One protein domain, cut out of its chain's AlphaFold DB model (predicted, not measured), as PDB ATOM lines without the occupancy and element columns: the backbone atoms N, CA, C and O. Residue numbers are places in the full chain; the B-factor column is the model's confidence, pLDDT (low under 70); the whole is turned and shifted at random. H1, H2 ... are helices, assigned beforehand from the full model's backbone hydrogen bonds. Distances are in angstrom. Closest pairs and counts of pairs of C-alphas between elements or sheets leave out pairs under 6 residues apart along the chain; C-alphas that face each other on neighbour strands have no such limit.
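This is residues 138 to 261 of the 262 residues of an uncharacterized protein of Clostridiales bacterium CHKCI006 (UniProt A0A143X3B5). H4, H5 and H6 form a three-helix bundle, up and down, each running against the one before. H2 crosses H4 and H5, H3 packs on H4, H1 packs on H5, and residues 237 to 242 stick out. The printed part has 124 residues, class all helix, with H1 to H6 in order; it is compact, radius of gyration of the C-alphas 14.6 A, spanning 47 by 31 by 29 A.

H1, residues 138 to 147, begins at C-alpha 138 (84.562, -68.892, 24.180). H2 is 150 to 170, 29.9 A; H3 175 to 189; H4 197 to 208; H5 213 to 235, 32.9 A. H6, 247 to 259, ends at C-alpha 259 (56.181, -76.426, 36.183).

Closest C-alphas of touching helices are, among them, Ser 147 and Gln 228 of H1 and H5, 6.3 A; Cys 160 and Val 200 of H2 and H4, 5.2 A, a steep tilt of 49 degrees; Ala 180 and His 197 of hairpin H3 and H4, 4.8 A; Thr 199 and Gly 220 of hairpin H4 and H5, 4.3 A; Cys 227 and Gly 247 of hairpin H5 and H6, 4.5 A. H1 and H3 are apart. Every O i to N i+4 pair is within hydrogen-bond range in H1, H2 and H4; 5 of 11 in H3, with 11 of 12 O i to N i+3 pairs, 18 of 19 in H5 and 8 of 9 in H6.

The C-alphas farthest apart, of Trp 169 and Ser 239, are 47.9 A apart. The printed part has no cut; the link H5 to H6 is long. pLDDT is under 70 at residues 190 to 195 and 237 to 241.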
ATOM      1  N   ARG A 138      84.648 -68.935  25.643       80.75
ATOM      2  CA  ARG A 138      84.562 -68.892  24.180       80.75
ATOM      3  C   ARG A 138      83.712 -70.042  23.650       80.75
ATOM      4  O   ARG A 138      82.774 -69.779  22.903       80.75
ATOM      5  N   GLU A 139      83.986 -71.265  24.088       77.12
ATOM      6  CA  GLU A 139      83.212 -72.448  23.696       77.12
ATOM      7  C   GLU A 139      81.751 -72.317  24.129       77.12
ATOM      8  O   GLU A 139      80.856 -72.642  23.355       77.12
ATOM      9  N   LEU A 140      81.479 -71.755  25.319       75.81
ATOM     10  CA  LEU A 140      80.102 -71.507  25.775       75.81
ATOM     11  C   LEU A 140      79.366 -70.563  24.832       75.81
ATOM     12  O   LEU A 140      78.224 -70.814  24.454       75.81
ATOM     13  N   ARG A 141      80.027 -69.475  24.430       80.00
ATOM     14  CA  ARG A 141      79.454 -68.490  23.513       80.00
ATOM     15  C   ARG A 141      79.222 -69.081  22.123       80.00
ATOM     16  O   ARG A 141      78.206 -68.778  21.502       80.00
ATOM     17  N   GLU A 142      80.156 -69.883  21.624       81.50
ATOM     18  CA  GLU A 142      80.015 -70.566  20.338       81.50
ATOM     19  C   GLU A 142      78.862 -71.571  20.384       81.50
ATOM     20  O   GLU A 142      77.996 -71.523  19.510       81.50
ATOM     21  N   GLN A 143      78.766 -72.374  21.445       77.25
ATOM     22  CA  GLN A 143      77.657 -73.299  21.628       77.25
ATOM     23  C   GLN A 143      76.317 -72.569  21.708       77.25
ATOM     24  O   GLN A 143      75.409 -72.921  20.965       77.25
ATOM     25  N   LEU A 144      76.221 -71.501  22.511       76.88
ATOM     26  CA  LEU A 144      75.023 -70.660  22.614       76.88
ATOM     27  C   LEU A 144      74.575 -70.122  21.246       76.88
ATOM     28  O   LEU A 144      73.389 -70.158  20.905       76.88
ATOM     29  N   ARG A 145      75.526 -69.660  20.425       80.00
ATOM     30  CA  ARG A 145      75.250 -69.200  19.055       80.00
ATOM     31  C   ARG A 145      74.767 -70.328  18.148       80.00
ATOM     32  O   ARG A 145      73.898 -70.087  17.315       80.00
ATOM     33  N   LEU A 146      75.325 -71.533  18.277       76.50
ATOM     34  CA  LEU A 146      74.881 -72.705  17.518       76.50
ATOM     35  C   LEU A 146      73.456 -73.101  17.903       76.50
ATOM     36  O   LEU A 146      72.641 -73.335  17.008       76.50
ATOM     37  N   SER A 147      73.157 -73.112  19.201       71.56
ATOM     38  CA  SER A 147      71.845 -73.449  19.753       71.56
ATOM     39  C   SER A 147      70.745 -72.473  19.342       71.56
ATOM     40  O   SER A 147      69.635 -72.877  19.009       71.56
ATOM     41  N   LEU A 148      71.076 -71.183  19.256       78.75
ATOM     42  CA  LEU A 148      70.148 -70.129  18.843       78.75
ATOM     43  C   LEU A 148      70.065 -69.940  17.322       78.75
ATOM     44  O   LEU A 148      69.429 -68.994  16.854       78.75
ATOM     45  N   ARG A 149      70.683 -70.815  16.511       81.81
ATOM     46  CA  ARG A 149      70.476 -70.753  15.058       81.81
ATOM     47  C   ARG A 149      68.992 -70.922  14.767       81.81
ATOM     48  O   ARG A 149      68.376 -71.881  15.229       81.81
ATOM     49  N   PHE A 150      68.471 -70.044  13.913       80.00
ATOM     50  CA  PHE A 150      67.059 -69.985  13.528       80.00
ATOM     51  C   PHE A 150      66.440 -71.366  13.264       80.00
ATOM     52  O   PHE A 150      65.367 -71.667  13.768       80.00
ATOM     53  N   ARG A 151      67.165 -72.248  12.565       80.94
ATOM     54  CA  ARG A 151      66.730 -73.624  12.281       80.94
ATOM     55  C   ARG A 151      66.401 -74.466  13.526       80.94
ATOM     56  O   ARG A 151      65.421 -75.195  13.494       80.94
ATOM     57  N   TYR A 152      67.180 -74.384  14.611       81.38
ATOM     58  CA  TYR A 152      66.922 -75.171  15.829       81.38
ATOM     59  C   TYR A 152      65.717 -74.632  16.587       81.38
ATOM     60  O   TYR A 152      64.891 -75.411  17.055       81.38
ATOM     61  N   VAL A 153      65.592 -73.305  16.652       87.38
ATOM     62  CA  VAL A 153      64.442 -72.638  17.267       87.38
ATOM     63  C   VAL A 153      63.168 -72.957  16.486       87.38
ATOM     64  O   VAL A 153      62.179 -73.354  17.090       87.38
ATOM     65  N   LEU A 154      63.206 -72.868  15.153       89.19
ATOM     66  CA  LEU A 154      62.065 -73.163  14.288       89.19
ATOM     67  C   LEU A 154      61.619 -74.625  14.405       89.19
ATOM     68  O   LEU A 154      60.435 -74.883  14.590       89.19
ATOM     69  N   VAL A 155      62.553 -75.581  14.344       87.94
ATOM     70  CA  VAL A 155      62.220 -77.005  14.518       87.94
ATOM     71  C   VAL A 155      61.634 -77.256  15.907       87.94
ATOM     72  O   VAL A 155      60.606 -77.913  16.021       87.94
ATOM     73  N   SER A 156      62.232 -76.690  16.956       89.75
ATOM     74  CA  SER A 156      61.732 -76.846  18.329       89.75
ATOM     75  C   SER A 156      60.337 -76.246  18.500       89.75
ATOM     76  O   SER A 156      59.488 -76.862  19.132       89.75
ATOM     77  N   LEU A 157      60.077 -75.087  17.889       93.06
ATOM     78  CA  LEU A 157      58.762 -74.453  17.865       93.06
ATOM     79  C   LEU A 157      57.718 -75.369  17.214       93.06
ATOM     80  O   LEU A 157      56.672 -75.614  17.810       93.06
ATOM     81  N   VAL A 158      58.013 -75.903  16.024       93.06
ATOM     82  CA  VAL A 158      57.113 -76.828  15.316       93.06
ATOM     83  C   VAL A 158      56.844 -78.069  16.165       93.06
ATOM     84  O   VAL A 158      55.690 -78.458  16.328       93.06
ATOM     85  N   LEU A 159      57.881 -78.655  16.768       93.25
ATOM     86  CA  LEU A 159      57.737 -79.836  17.617       93.25
ATOM     87  C   LEU A 159      56.930 -79.553  18.888       93.25
ATOM     88  O   LEU A 159      56.103 -80.385  19.253       93.25
ATOM     89  N   CYS A 160      57.105 -78.394  19.532       95.62
ATOM     90  CA  CYS A 160      56.251 -77.972  20.645       95.62
ATOM     91  C   CYS A 160      54.786 -77.900  20.206       95.62
ATOM     92  O   CYS A 160      53.931 -78.493  20.849       95.62
ATOM     93  N   LEU A 161      54.487 -77.214  19.100       96.38
ATOM     94  CA  LEU A 161      53.111 -77.073  18.616       96.38
ATOM     95  C   LEU A 161      52.484 -78.431  18.269       96.38
ATOM     96  O   LEU A 161      51.343 -78.690  18.645       96.38
ATOM     97  N   MET A 162      53.242 -79.321  17.622       95.38
ATOM     98  CA  MET A 162      52.804 -80.693  17.351       95.38
ATOM     99  C   MET A 162      52.543 -81.471  18.642       95.38
ATOM    100  O   MET A 162      51.525 -82.145  18.751       95.38
ATOM    101  N   ALA A 163      53.434 -81.367  19.630       96.31
ATOM    102  CA  ALA A 163      53.270 -82.033  20.915       96.31
ATOM    103  C   ALA A 163      52.002 -81.567  21.627       96.31
ATOM    104  O   ALA A 163      51.211 -82.395  22.062       96.31
ATOM    105  N   LEU A 164      51.772 -80.256  21.676       97.25
ATOM    106  CA  LEU A 164      50.589 -79.675  22.301       97.25
ATOM    107  C   LEU A 164      49.302 -80.091  21.581       97.25
ATOM    108  O   LEU A 164      48.336 -80.454  22.245       97.25
ATOM    109  N   ALA A 165      49.307 -80.144  20.245       97.06
ATOM    110  CA  ALA A 165      48.186 -80.680  19.476       97.06
ATOM    111  C   ALA A 165      47.920 -82.164  19.797       97.06
ATOM    112  O   ALA A 165      46.768 -82.563  19.961       97.06
ATOM    113  N   ILE A 166      48.974 -82.976  19.947       96.69
ATOM    114  CA  ILE A 166      48.857 -84.387  20.342       96.69
ATOM    115  C   ILE A 166      48.308 -84.515  21.766       96.69
ATOM    116  O   ILE A 166      47.438 -85.354  21.989       96.69
ATOM    117  N   VAL A 167      48.768 -83.708  22.728       97.19
ATOM    118  CA  VAL A 167      48.231 -83.728  24.104       97.19
ATOM    119  C   VAL A 167      46.765 -83.320  24.108       97.19
ATOM    120  O   VAL A 167      45.954 -84.003  24.723       97.19
ATOM    121  N   GLN A 168      46.411 -82.257  23.385       96.25
ATOM    122  CA  GLN A 168      45.031 -81.792  23.273       96.25
ATOM    123  C   GLN A 168      44.113 -82.858  22.656       96.25
ATOM    124  O   GLN A 168      42.979 -83.015  23.096       96.25
ATOM    125  N   TRP A 169      44.596 -83.598  21.656       96.19
ATOM    126  CA  TRP A 169      43.835 -84.669  21.010       96.19
ATOM    127  C   TRP A 169      43.738 -85.944  21.863       96.19
ATOM    128  O   TRP A 169      42.668 -86.539  21.959       96.19
ATOM    129  N   SER A 170      44.843 -86.376  22.472       94.88
ATOM    130  CA  SER A 170      44.941 -87.679  23.152       94.88
ATOM    131  C   SER A 170      44.632 -87.642  24.649       94.88
ATOM    132  O   SER A 170      44.450 -88.693  25.259       94.88
ATOM    133  N   GLY A 171      44.678 -86.463  25.275       94.25
ATOM    134  CA  GLY A 171      44.666 -86.314  26.732       94.25
ATOM    135  C   GLY A 171      45.911 -86.876  27.435       94.25
ATOM    136  O   GLY A 171      45.951 -86.916  28.662       94.25
ATOM    137  N   ASN A 172      46.935 -87.325  26.698       94.00
ATOM    138  CA  ASN A 172      48.099 -88.006  27.258       94.00
ATOM    139  C   ASN A 172      49.378 -87.165  27.117       94.00
ATOM    140  O   ASN A 172      49.951 -87.035  26.036       94.00
ATOM    141  N   VAL A 173      49.872 -86.661  28.250       95.50
ATOM    142  CA  VAL A 173      51.091 -85.834  28.361       95.50
ATOM    143  C   VAL A 173      52.353 -86.560  27.873       95.50
ATOM    144  O   VAL A 173      53.270 -85.925  27.351       95.50
ATOM    145  N   SER A 174      52.399 -87.889  28.009       94.06
ATOM    146  CA  SER A 174      53.564 -88.717  27.668       94.06
ATOM    147  C   SER A 174      53.563 -89.201  26.216       94.06
ATOM    148  O   SER A 174      54.611 -89.589  25.704       94.06
ATOM    149  N   LEU A 175      52.429 -89.160  25.508       95.00
ATOM    150  CA  LEU A 175      52.361 -89.639  24.123       95.00
ATOM    151  C   LEU A 175      53.314 -88.887  23.168       95.00
ATOM    152  O   LEU A 175      54.040 -89.556  22.425       95.00
ATOM    153  N   PRO A 176      53.416 -87.540  23.201       95.00
ATOM    154  CA  PRO A 176      54.415 -86.828  22.402       95.00
ATOM    155  C   PRO A 176      55.848 -87.261  22.717       95.00
ATOM    156  O   PRO A 176      56.689 -87.320  21.821       95.00
ATOM    157  N   PHE A 177      56.126 -87.590  23.981       94.50
ATOM    158  CA  PHE A 177      57.434 -88.072  24.413       94.50
ATOM    159  C   PHE A 177      57.750 -89.451  23.839       94.50
ATOM    160  O   PHE A 177      58.853 -89.649  23.339       94.50
ATOM    161  N   TYR A 178      56.785 -90.376  23.823       94.19
ATOM    162  CA  TYR A 178      56.964 -91.687  23.194       94.19
ATOM    163  C   TYR A 178      57.243 -91.569  21.693       94.19
ATOM    164  O   TYR A 178      58.178 -92.188  21.186       94.19
ATOM    165  N   ILE A 179      56.505 -90.706  20.990       93.25
ATOM    166  CA  ILE A 179      56.719 -90.431  19.561       93.25
ATOM    167  C   ILE A 179      58.118 -89.844  19.322       93.25
ATOM    168  O   ILE A 179      58.852 -90.302  18.444       93.25
ATOM    169  N   ALA A 180      58.527 -88.873  20.138       91.75
ATOM    170  CA  ALA A 180      59.859 -88.281  20.055       91.75
ATOM    171  C   ALA A 180      60.986 -89.228  20.511       91.75
ATOM    172  O   ALA A 180      62.138 -89.037  20.131       91.75
ATOM    173  N   ALA A 181      60.691 -90.255  21.307       90.75
ATOM    174  CA  ALA A 181      61.651 -91.297  21.650       90.75
ATOM    175  C   ALA A 181      61.923 -92.220  20.451       90.75
ATOM    176  O   ALA A 181      63.077 -92.553  20.187       90.75
ATOM    177  N   VAL A 182      60.895 -92.565  19.667       90.69
ATOM    178  CA  VAL A 182      61.056 -93.353  18.430       90.69
ATOM    179  C   VAL A 182      61.866 -92.595  17.379       90.69
ATOM    180  O   VAL A 182      62.688 -93.193  16.679       90.69
ATOM    181  N   SER A 183      61.701 -91.272  17.294       85.75
ATOM    182  CA  SER A 183      62.451 -90.461  16.331       85.75
ATOM    183  C   SER A 183      63.965 -90.487  16.564       85.75
ATOM    184  O   SER A 183      64.705 -90.208  15.621       85.75
ATOM    185  N   LEU A 184      64.451 -90.931  17.739       85.31
ATOM    186  CA  LEU A 184      65.880 -91.163  17.981       85.31
ATOM    187  C   LEU A 184      66.522 -92.143  16.995       85.31
ATOM    188  O   LEU A 184      67.731 -92.075  16.808       85.31
ATOM    189  N   LEU A 185      65.756 -92.988  16.297       84.69
ATOM    190  CA  LEU A 185      66.274 -93.794  15.184       84.69
ATOM    191  C   LEU A 185      66.970 -92.947  14.106       84.69
ATOM    192  O   LEU A 185      67.932 -93.391  13.481       84.69
ATOM    193  N   LEU A 186      66.538 -91.700  13.921       82.75
ATOM    194  CA  LEU A 186      67.136 -90.775  12.962       82.75
ATOM    195  C   LEU A 186      68.550 -90.322  13.366       82.75
ATOM    196  O   LEU A 186      69.261 -89.731  12.553       82.75
ATOM    197  N   ILE A 187      69.015 -90.614  14.586       78.75
ATOM    198  CA  ILE A 187      70.395 -90.310  14.982       78.75
ATOM    199  C   ILE A 187      71.382 -91.118  14.132       78.75
ATOM    200  O   ILE A 187      72.478 -90.652  13.825       78.75
ATOM    201  N   PHE A 188      70.952 -92.294  13.666       77.75
ATOM    202  CA  PHE A 188      71.725 -93.163  12.787       77.75
ATOM    203  C   PHE A 188      71.739 -92.679  11.327       77.75
ATOM    204  O   PHE A 188      72.566 -93.142  10.545       77.75
ATOM    205  N   THR A 189      70.892 -91.711  10.952       75.69
ATOM    206  CA  THR A 189      70.825 -91.149   9.588       75.69
ATOM    207  C   THR A 189      71.598 -89.834   9.431       75.69
ATOM    208  O   THR A 189      71.494 -89.177   8.397       75.69
ATOM    209  N   ARG A 190      72.407 -89.442  10.431       68.00
ATOM    210  CA  ARG A 190      73.147 -88.159  10.494       68.00
ATOM    211  C   ARG A 190      72.252 -86.912  10.481       68.00
ATOM    212  O   ARG A 190      72.738 -85.809  10.225       68.00
ATOM    213  N   CYS A 191      70.963 -87.054  10.784       64.69
ATOM    214  CA  CYS A 191      70.079 -85.907  10.951       64.69
ATOM    215  C   CYS A 191      70.425 -85.177  12.268       64.69
ATOM    216  O   CYS A 191      70.386 -85.790  13.334       64.69
ATOM    217  N   PRO A 192      70.764 -83.875  12.250       57.81
ATOM    218  CA  PRO A 192      71.190 -83.156  13.454       57.81
ATOM    219  C   PRO A 192      70.024 -82.704  14.355       57.81
ATOM    220  O   PRO A 192      70.266 -82.070  15.379       57.81
ATOM    221  N   TYR A 193      68.771 -82.982  13.977       60.66
ATOM    222  CA  TYR A 193      67.557 -82.434  14.607       60.66
ATOM    223  C   TYR A 193      66.802 -83.446  15.487       60.66
ATOM    224  O   TYR A 193      65.602 -83.318  15.698       60.66
ATOM    225  N   VAL A 194      67.483 -84.492  15.952       57.00
ATOM    226  CA  VAL A 194      66.830 -85.732  16.407       57.00
ATOM    227  C   VAL A 194      66.573 -85.781  17.920       57.00
ATOM    228  O   VAL A 194      65.725 -86.529  18.396       57.00
ATOM    229  N   LEU A 195      67.249 -84.944  18.702       66.06
ATOM    230  CA  LEU A 195      67.150 -84.938  20.164       66.06
ATOM    231  C   LEU A 195      66.173 -83.858  20.638       66.06
ATOM    232  O   LEU A 195      66.600 -82.794  21.069       66.06
ATOM    233  N   CYS A 196      64.868 -84.125  20.561       79.81
ATOM    234  CA  CYS A 196      63.835 -83.150  20.954       79.81
ATOM    235  C   CYS A 196      62.779 -83.707  21.924       79.81
ATOM    236  O   CYS A 196      61.804 -83.025  22.226       79.81
ATOM    237  N   HIS A 197      62.959 -84.924  22.449       87.56
ATOM    238  CA  HIS A 197      61.994 -85.532  23.378       87.56
ATOM    239  C   HIS A 197      61.807 -84.713  24.672       87.56
ATOM    240  O   HIS A 197      60.701 -84.619  25.189       87.56
ATOM    241  N   HIS A 198      62.849 -84.031  25.154       92.56
ATOM    242  CA  HIS A 198      62.740 -83.107  26.287       92.56
ATOM    243  C   HIS A 198      61.935 -81.844  25.950       92.56
ATOM    244  O   HIS A 198      61.139 -81.402  26.770       92.56
ATOM    245  N   THR A 199      62.103 -81.284  24.747       94.12
ATOM    246  CA  THR A 199      61.350 -80.118  24.261       94.12
ATOM    247  C   THR A 199      59.852 -80.389  24.296       94.12
ATOM    248  O   THR A 199      59.093 -79.603  24.861       94.12
ATOM    249  N   VAL A 200      59.435 -81.526  23.729       95.81
ATOM    250  CA  VAL A 200      58.017 -81.883  23.643       95.81
ATOM    251  C   VAL A 200      57.435 -82.242  25.005       95.81
ATOM    252  O   VAL A 200      56.356 -81.765  25.325       95.81
ATOM    253  N   LEU A 201      58.150 -83.010  25.837       96.69
ATOM    254  CA  LEU A 201      57.636 -83.424  27.145       96.69
ATOM    255  C   LEU A 201      57.486 -82.238  28.100       96.69
ATOM    256  O   LEU A 201      56.473 -82.120  28.782       96.69
ATOM    257  N   VAL A 202      58.460 -81.326  28.121       98.00
ATOM    258  CA  VAL A 202      58.389 -80.130  28.966       98.00
ATOM    259  C   VAL A 202      57.251 -79.203  28.528       98.00
ATOM    260  O   VAL A 202      56.532 -78.683  29.381       98.00
ATOM    261  N   ALA A 203      57.038 -79.028  27.218       97.81
ATOM    262  CA  ALA A 203      55.881 -78.284  26.720       97.81
ATOM    263  C   ALA A 203      54.560 -78.959  27.135       97.81
ATOM    264  O   ALA A 203      53.644 -78.277  27.595       97.81
ATOM    265  N   SER A 204      54.482 -80.292  27.047       97.88
ATOM    266  CA  SER A 204      53.327 -81.067  27.510       97.88
ATOM    267  C   SER A 204      53.073 -80.910  29.012       97.88
ATOM    268  O   SER A 204      51.917 -80.786  29.410       97.88
ATOM    269  N   TYR A 205      54.115 -80.872  29.851       98.19
ATOM    270  CA  TYR A 205      53.960 -80.607  31.286       98.19
ATOM    271  C   TYR A 205      53.379 -79.223  31.551       98.19
ATOM    272  O   TYR A 205      52.431 -79.109  32.326       98.19
ATOM    273  N   ALA A 206      53.889 -78.190  30.875       98.06
ATOM    274  CA  ALA A 206      53.370 -76.831  31.019       98.06
ATOM    275  C   ALA A 206      51.887 -76.751  30.630       98.06
ATOM    276  O   ALA A 206      51.092 -76.116  31.320       98.06
ATOM    277  N   TYR A 207      51.499 -77.463  29.573       97.88
ATOM    278  CA  TYR A 207      50.104 -77.550  29.156       97.88
ATOM    279  C   TYR A 207      49.237 -78.307  30.166       97.88
ATOM    280  O   TYR A 207      48.110 -77.902  30.431       97.88
ATOM    281  N   SER A 208      49.768 -79.375  30.770       96.56
ATOM    282  CA  SER A 208      49.024 -80.208  31.724       96.56
ATOM    283  C   SER A 208      48.621 -79.477  33.006       96.56
ATOM    284  O   SER A 208      47.616 -79.834  33.612       96.56
ATOM    285  N   VAL A 209      49.362 -78.430  33.382       96.75
ATOM    286  CA  VAL A 209      49.038 -77.557  34.523       96.75
ATOM    287  C   VAL A 209      48.223 -76.320  34.113       96.75
ATOM    288  O   VAL A 209      48.025 -75.410  34.909       96.75
ATOM    289  N   GLY A 210      47.732 -76.265  32.868       96.12
ATOM    290  CA  GLY A 210      46.807 -75.225  32.406       96.12
ATOM    291  C   GLY A 210      47.455 -73.904  31.984       96.12
ATOM    292  O   GLY A 210      46.763 -72.889  31.900       96.12
ATOM    293  N   LEU A 211      48.764 -73.876  31.704       97.25
ATOM    294  CA  LEU A 211      49.420 -72.648  31.250       97.25
ATOM    295  C   LEU A 211      48.988 -72.253  29.824       97.25
ATOM    296  O   LEU A 211      48.696 -73.114  28.989       97.25
ATOM    297  N   PRO A 212      49.020 -70.949  29.484       97.19
ATOM    298  CA  PRO A 212      48.750 -70.496  28.125       97.19
ATOM    299  C   PRO A 212      49.697 -71.130  27.098       97.19
ATOM    300  O   PRO A 212      50.884 -71.336  27.364       97.19
ATOM    301  N   LEU A 213      49.196 -71.359  25.881       95.94
ATOM    302  CA  LEU A 213      49.921 -72.010  24.777       95.94
ATOM    303  C   LEU A 213      51.312 -71.402  24.521       95.94
ATOM    304  O   LEU A 213      52.297 -72.123  24.369       95.94
ATOM    305  N   VAL A 214      51.406 -70.069  24.539       97.00
ATOM    306  CA  VAL A 214      52.673 -69.339  24.368       97.00
ATOM    307  C   VAL A 214      53.674 -69.699  25.468       97.00
ATOM    308  O   VAL A 214      54.837 -69.962  25.176       97.00
ATOM    309  N   VAL A 215      53.227 -69.771  26.723       97.31
ATOM    310  CA  VAL A 215      54.080 -70.116  27.870       97.31
ATOM    311  C   VAL A 215      54.556 -71.568  27.771       97.31
ATOM    312  O   VAL A 215      55.729 -71.845  28.015       97.31
ATOM    313  N   CYS A 216      53.693 -72.484  27.321       97.88
ATOM    314  CA  CYS A 216      54.062 -73.884  27.091       97.88
ATOM    315  C   CYS A 216      55.189 -74.018  26.058       97.88
ATOM    316  O   CYS A 216      56.173 -74.727  26.278       97.88
ATOM    317  N   VAL A 217      55.076 -73.286  24.946       97.19
ATOM    318  CA  VAL A 217      56.113 -73.237  23.909       97.19
ATOM    319  C   VAL A 217      57.417 -72.658  24.462       97.19
ATOM    320  O   VAL A 217      58.482 -73.212  24.186       97.19
ATOM    321  N   LEU A 218      57.355 -71.589  25.263       96.88
ATOM    322  CA  LEU A 218      58.541 -70.990  25.883       96.88
ATOM    323  C   LEU A 218      59.268 -71.976  26.808       96.88
ATOM    324  O   LEU A 218      60.494 -72.067  26.738       96.88
ATOM    325  N   PHE A 219      58.543 -72.762  27.608       97.88
ATOM    326  CA  PHE A 219      59.143 -73.821  28.425       97.88
ATOM    327  C   PHE A 219      59.802 -74.917  27.578       97.88
ATOM    328  O   PHE A 219      60.916 -75.341  27.888       97.88
ATOM    329  N   GLY A 220      59.178 -75.336  26.473       96.69
ATOM    330  CA  GLY A 220      59.795 -76.285  25.542       96.69
ATOM    331  C   GLY A 220      61.081 -75.745  24.896       96.69
ATOM    332  O   GLY A 220      62.095 -76.447  24.834       96.69
ATOM    333  N   LEU A 221      61.088 -74.474  24.472       94.50
ATOM    334  CA  LEU A 221      62.285 -73.807  23.941       94.50
ATOM    335  C   LEU A 221      63.385 -73.663  25.000       94.50
ATOM    336  O   LEU A 221      64.563 -73.856  24.696       94.50
ATOM    337  N   LEU A 222      63.010 -73.376  26.248       95.12
ATOM    338  CA  LEU A 222      63.941 -73.337  27.369       95.12
ATOM    339  C   LEU A 222      64.562 -74.717  27.625       95.12
ATOM    340  O   LEU A 222      65.774 -74.807  27.811       95.12
ATOM    341  N   ALA A 223      63.774 -75.795  27.559       95.31
ATOM    342  CA  ALA A 223      64.282 -77.160  27.693       95.31
ATOM    343  C   ALA A 223      65.339 -77.481  26.627       95.31
ATOM    344  O   ALA A 223      66.389 -78.046  26.942       95.31
ATOM    345  N   MET A 224      65.080 -77.081  25.377       91.69
ATOM    346  CA  MET A 224      66.033 -77.220  24.273       91.69
ATOM    347  C   MET A 224      67.345 -76.483  24.557       91.69
ATOM    348  O   MET A 224      68.424 -77.064  24.410       91.69
ATOM    349  N   LEU A 225      67.259 -75.238  25.030       90.12
ATOM    350  CA  LEU A 225      68.430 -74.437  25.363       90.12
ATOM    351  C   LEU A 225      69.244 -75.062  26.506       90.12
ATOM    352  O   LEU A 225      70.463 -75.188  26.389       90.12
ATOM    353  N   ILE A 226      68.581 -75.500  27.585       91.69
ATOM    354  CA  ILE A 226      69.240 -76.175  28.713       91.69
ATOM    355  C   ILE A 226      69.987 -77.409  28.210       91.69
ATOM    356  O   ILE A 226      71.179 -77.545  28.474       91.69
ATOM    357  N   CYS A 227      69.329 -78.276  27.441       88.19
ATOM    358  CA  CYS A 227      69.949 -79.483  26.904       88.19
ATOM    359  C   CYS A 227      71.212 -79.166  26.083       88.19
ATOM    360  O   CYS A 227      72.278 -79.741  26.319       88.19
ATOM    361  N   GLN A 228      71.128 -78.196  25.167       84.06
ATOM    362  CA  GLN A 228      72.239 -77.842  24.280       84.06
ATOM    363  C   GLN A 228      73.428 -77.201  25.006       84.06
ATOM    364  O   GLN A 228      74.562 -77.366  24.553       84.06
ATOM    365  N   ILE A 229      73.203 -76.515  26.129       84.19
ATOM    366  CA  ILE A 229      74.280 -75.984  26.976       84.19
ATOM    367  C   ILE A 229      74.861 -77.088  27.865       84.19
ATOM    368  O   ILE A 229      76.080 -77.193  28.005       84.19
ATOM    369  N   MET A 230      74.005 -77.918  28.466       86.44
ATOM    370  CA  MET A 230      74.424 -78.902  29.462       86.44
ATOM    371  C   MET A 230      75.238 -80.035  28.850       86.44
ATOM    372  O   MET A 230      76.285 -80.362  29.401       86.44
ATOM    373  N   ILE A 231      74.824 -80.599  27.705       81.44
ATOM    374  CA  ILE A 231      75.542 -81.718  27.064       81.44
ATOM    375  C   ILE A 231      77.047 -81.442  26.945       81.44
ATOM    376  O   ILE A 231      77.822 -82.251  27.456       81.44
ATOM    377  N   PRO A 232      77.502 -80.347  26.318       77.44
ATOM    378  CA  PRO A 232      78.930 -80.108  26.177       77.44
ATOM    379  C   PRO A 232      79.572 -79.641  27.496       77.44
ATOM    380  O   PRO A 232      80.729 -79.969  27.745       77.44
ATOM    381  N   LEU A 233      78.838 -78.965  28.388       81.31
ATOM    382  CA  LEU A 233      79.362 -78.547  29.693       81.31
ATOM    383  C   LEU A 233      79.801 -79.734  30.567       81.31
ATOM    384  O   LEU A 233      80.781 -79.623  31.308       81.31
ATOM    385  N   VAL A 234      79.072 -80.853  30.494       84.50
ATOM    386  CA  VAL A 234      79.337 -82.025  31.336       84.50
ATOM    387  C   VAL A 234      79.882 -83.230  30.570       84.50
ATOM    388  O   VAL A 234      80.468 -84.099  31.198       84.50
ATOM    389  N   ASN A 235      79.729 -83.338  29.248       82.06
ATOM    390  CA  ASN A 235      80.140 -84.536  28.497       82.06
ATOM    391  C   ASN A 235      81.260 -84.305  27.475       82.06
ATOM    392  O   ASN A 235      81.498 -85.200  26.663       82.06
ATOM    393  N   MET A 236      81.956 -83.161  27.478       70.25
ATOM    394  CA  MET A 236      83.078 -82.987  26.544       70.25
ATOM    395  C   MET A 236      84.156 -84.064  26.760       70.25
ATOM    396  O   MET A 236      84.410 -84.481  27.905       70.25
ATOM    397  N   PRO A 237      84.807 -84.519  25.671       57.91
ATOM    398  CA  PRO A 237      85.882 -85.493  25.750       57.91
ATOM    399  C   PRO A 237      87.013 -84.958  26.629       57.91
ATOM    400  O   PRO A 237      87.619 -83.931  26.345       57.91
ATOM    401  N   GLN A 238      87.295 -85.684  27.703       57.50
ATOM    402  CA  GLN A 238      88.466 -85.509  28.553       57.50
ATOM    403  C   GLN A 238      88.984 -86.905  28.910       57.50
ATOM    404  O   GLN A 238      88.294 -87.905  28.680       57.50
ATOM    405  N   SER A 239      90.197 -86.990  29.451       52.47
ATOM    406  CA  SER A 239      90.789 -88.255  29.890       52.47
ATOM    407  C   SER A 239      89.896 -88.992  30.906       52.47
ATOM    408  O   SER A 239      89.165 -88.384  31.688       52.47
ATOM    409  N   GLY A 240      89.928 -90.328  30.880       61.25
ATOM    410  CA  GLY A 240      89.188 -91.196  31.805       61.25
ATOM    411  C   GLY A 240      88.251 -92.189  31.116       61.25
ATOM    412  O   GLY A 240      88.147 -92.226  29.889       61.25
ATOM    413  N   ARG A 241      87.566 -93.011  31.919       66.19
ATOM    414  CA  ARG A 241      86.575 -93.980  31.425       66.19
ATOM    415  C   ARG A 241      85.327 -93.265  30.886       66.19
ATOM    416  O   ARG A 241      85.006 -92.162  31.349       66.19
ATOM    417  N   PRO A 242      84.615 -93.863  29.916       75.50
ATOM    418  CA  PRO A 242      83.432 -93.243  29.342       75.50
ATOM    419  C   PRO A 242      82.309 -93.132  30.382       75.50
ATOM    420  O   PRO A 242      82.009 -94.073  31.110       75.50
ATOM    421  N   SER A 243      81.674 -91.965  30.441       83.25
ATOM    422  CA  SER A 243      80.465 -91.710  31.231       83.25
ATOM    423  C   SER A 243      79.640 -90.624  30.556       83.25
ATOM    424  O   SER A 243      80.177 -89.802  29.812       83.25
ATOM    425  N   HIS A 244      78.346 -90.585  30.846       86.19
ATOM    426  CA  HIS A 244      77.418 -89.637  30.248       86.19
ATOM    427  C   HIS A 244      76.424 -89.155  31.302       86.19
ATOM    428  O   HIS A 244      75.849 -89.965  32.028       86.19
ATOM    429  N   ILE A 245      76.235 -87.842  31.378       89.69
ATOM    430  CA  ILE A 245      75.120 -87.221  32.090       89.69
ATOM    431  C   ILE A 245      74.165 -86.699  31.023       89.69
ATOM    432  O   ILE A 245      74.548 -85.872  30.196       89.69
ATOM    433  N   ASP A 246      72.939 -87.201  31.031       89.12
ATOM    434  CA  ASP A 246      71.974 -86.931  29.972       89.12
ATOM    435  C   ASP A 246      71.433 -85.492  30.050       89.12
ATOM    436  O   ASP A 246      70.773 -85.097  31.013       89.12
ATOM    437  N   GLY A 247      71.739 -84.683  29.033       90.12
ATOM    438  CA  GLY A 247      71.277 -83.293  28.932       90.12
ATOM    439  C   GLY A 247      69.752 -83.142  28.847       90.12
ATOM    440  O   GLY A 247      69.210 -82.283  29.547       90.12
ATOM    441  N   PRO A 248      69.042 -83.961  28.044       92.06
ATOM    442  CA  PRO A 248      67.584 -84.012  28.051       92.06
ATOM    443  C   PRO A 248      66.998 -84.265  29.443       92.06
ATOM    444  O   PRO A 248      66.104 -83.529  29.855       92.06
ATOM    445  N   ALA A 249      67.528 -85.229  30.200       94.44
ATOM    446  CA  ALA A 249      67.080 -85.495  31.563       94.44
ATOM    447  C   ALA A 249      67.340 -84.320  32.522       94.44
ATOM    448  O   ALA A 249      66.494 -84.047  33.371       94.44
ATOM    449  N   ILE A 250      68.447 -83.577  32.371       95.31
ATOM    450  CA  ILE A 250      68.669 -82.336  33.140       95.31
ATOM    451  C   ILE A 250      67.558 -81.322  32.841       95.31
ATOM    452  O   ILE A 250      66.977 -80.753  33.765       95.31
ATOM    453  N   ALA A 251      67.237 -81.105  31.564       96.06
ATOM    454  CA  ALA A 251      66.185 -80.176  31.166       96.06
ATOM    455  C   ALA A 251      64.812 -80.599  31.717       96.06
ATOM    456  O   ALA A 251      64.143 -79.798  32.368       96.06
ATOM    457  N   ILE A 252      64.419 -81.860  31.523       97.31
ATOM    458  CA  ILE A 252      63.137 -82.391  32.008       97.31
ATOM    459  C   ILE A 252      63.065 -82.346  33.539       97.31
ATOM    460  O   ILE A 252      62.097 -81.832  34.096       97.31
ATOM    461  N   GLY A 253      64.089 -82.841  34.238       96.75
ATOM    462  CA  GLY A 253      64.115 -82.896  35.701       96.75
ATOM    463  C   GLY A 253      64.035 -81.508  36.337       96.75
ATOM    464  O   GLY A 253      63.224 -81.281  37.228       96.75
ATOM    465  N   SER A 254      64.831 -80.559  35.835       96.75
ATOM    466  CA  SER A 254      64.848 -79.178  36.338       96.75
ATOM    467  C   SER A 254      63.540 -78.426  36.073       96.75
ATOM    468  O   SER A 254      63.008 -77.788  36.977       96.75
ATOM    469  N   LEU A 255      62.989 -78.518  34.858       98.00
ATOM    470  CA  LEU A 255      61.786 -77.774  34.483       98.00
ATOM    471  C   LEU A 255      60.503 -78.422  35.004       98.00
ATOM    472  O   LEU A 255      59.585 -77.694  35.365       98.00
ATOM    473  N   SER A 256      60.433 -79.751  35.119       97.56
ATOM    474  CA  SER A 256      59.281 -80.423  35.740       97.56
ATOM    475  C   SER A 256      59.122 -80.047  37.215       97.56
ATOM    476  O   SER A 256      57.998 -79.832  37.651       97.56
ATOM    477  N   LEU A 257      60.224 -79.881  37.961       96.75
ATOM    478  CA  LEU A 257      60.195 -79.386  39.344       96.75
ATOM    479  C   LEU A 257      59.633 -77.964  39.461       96.75
ATOM    480  O   LEU A 257      59.057 -77.623  40.486       96.75
ATOM    481  N   ILE A 258      59.798 -77.128  38.438       97.31
ATOM    482  CA  ILE A 258      59.220 -75.781  38.430       97.31
ATOM    483  C   ILE A 258      57.751 -75.873  38.022       97.31
ATOM    484  O   ILE A 258      56.875 -75.483  38.780       97.31
ATOM    485  N   ILE A 259      57.490 -76.430  36.840       97.81
ATOM    486  CA  ILE A 259      56.181 -76.426  36.183       97.81
ATOM    487  C   ILE A 259      55.122 -77.159  37.004       97.81
ATOM    488  O   ILE A 259      54.015 -76.656  37.146       97.81
ATOM    489  N   LEU A 260      55.443 -78.341  37.537       96.81
ATOM    490  CA  LEU A 260      54.472 -79.192  38.231       96.81
ATOM    491  C   LEU A 260      54.178 -78.731  39.669       96.81
ATOM    492  O   LEU A 260      53.481 -79.433  40.396       96.81
ATOM    493  N   ASN A 261      54.734 -77.590  40.082       95.88
ATOM    494  CA  ASN A 261      54.470 -76.948  41.371       95.88
ATOM    495  C   ASN A 261      54.041 -75.471  41.206       95.88
ATOM    496  O   ASN A 261      54.113 -74.720  42.179       95.88
TER     497      ASN A 261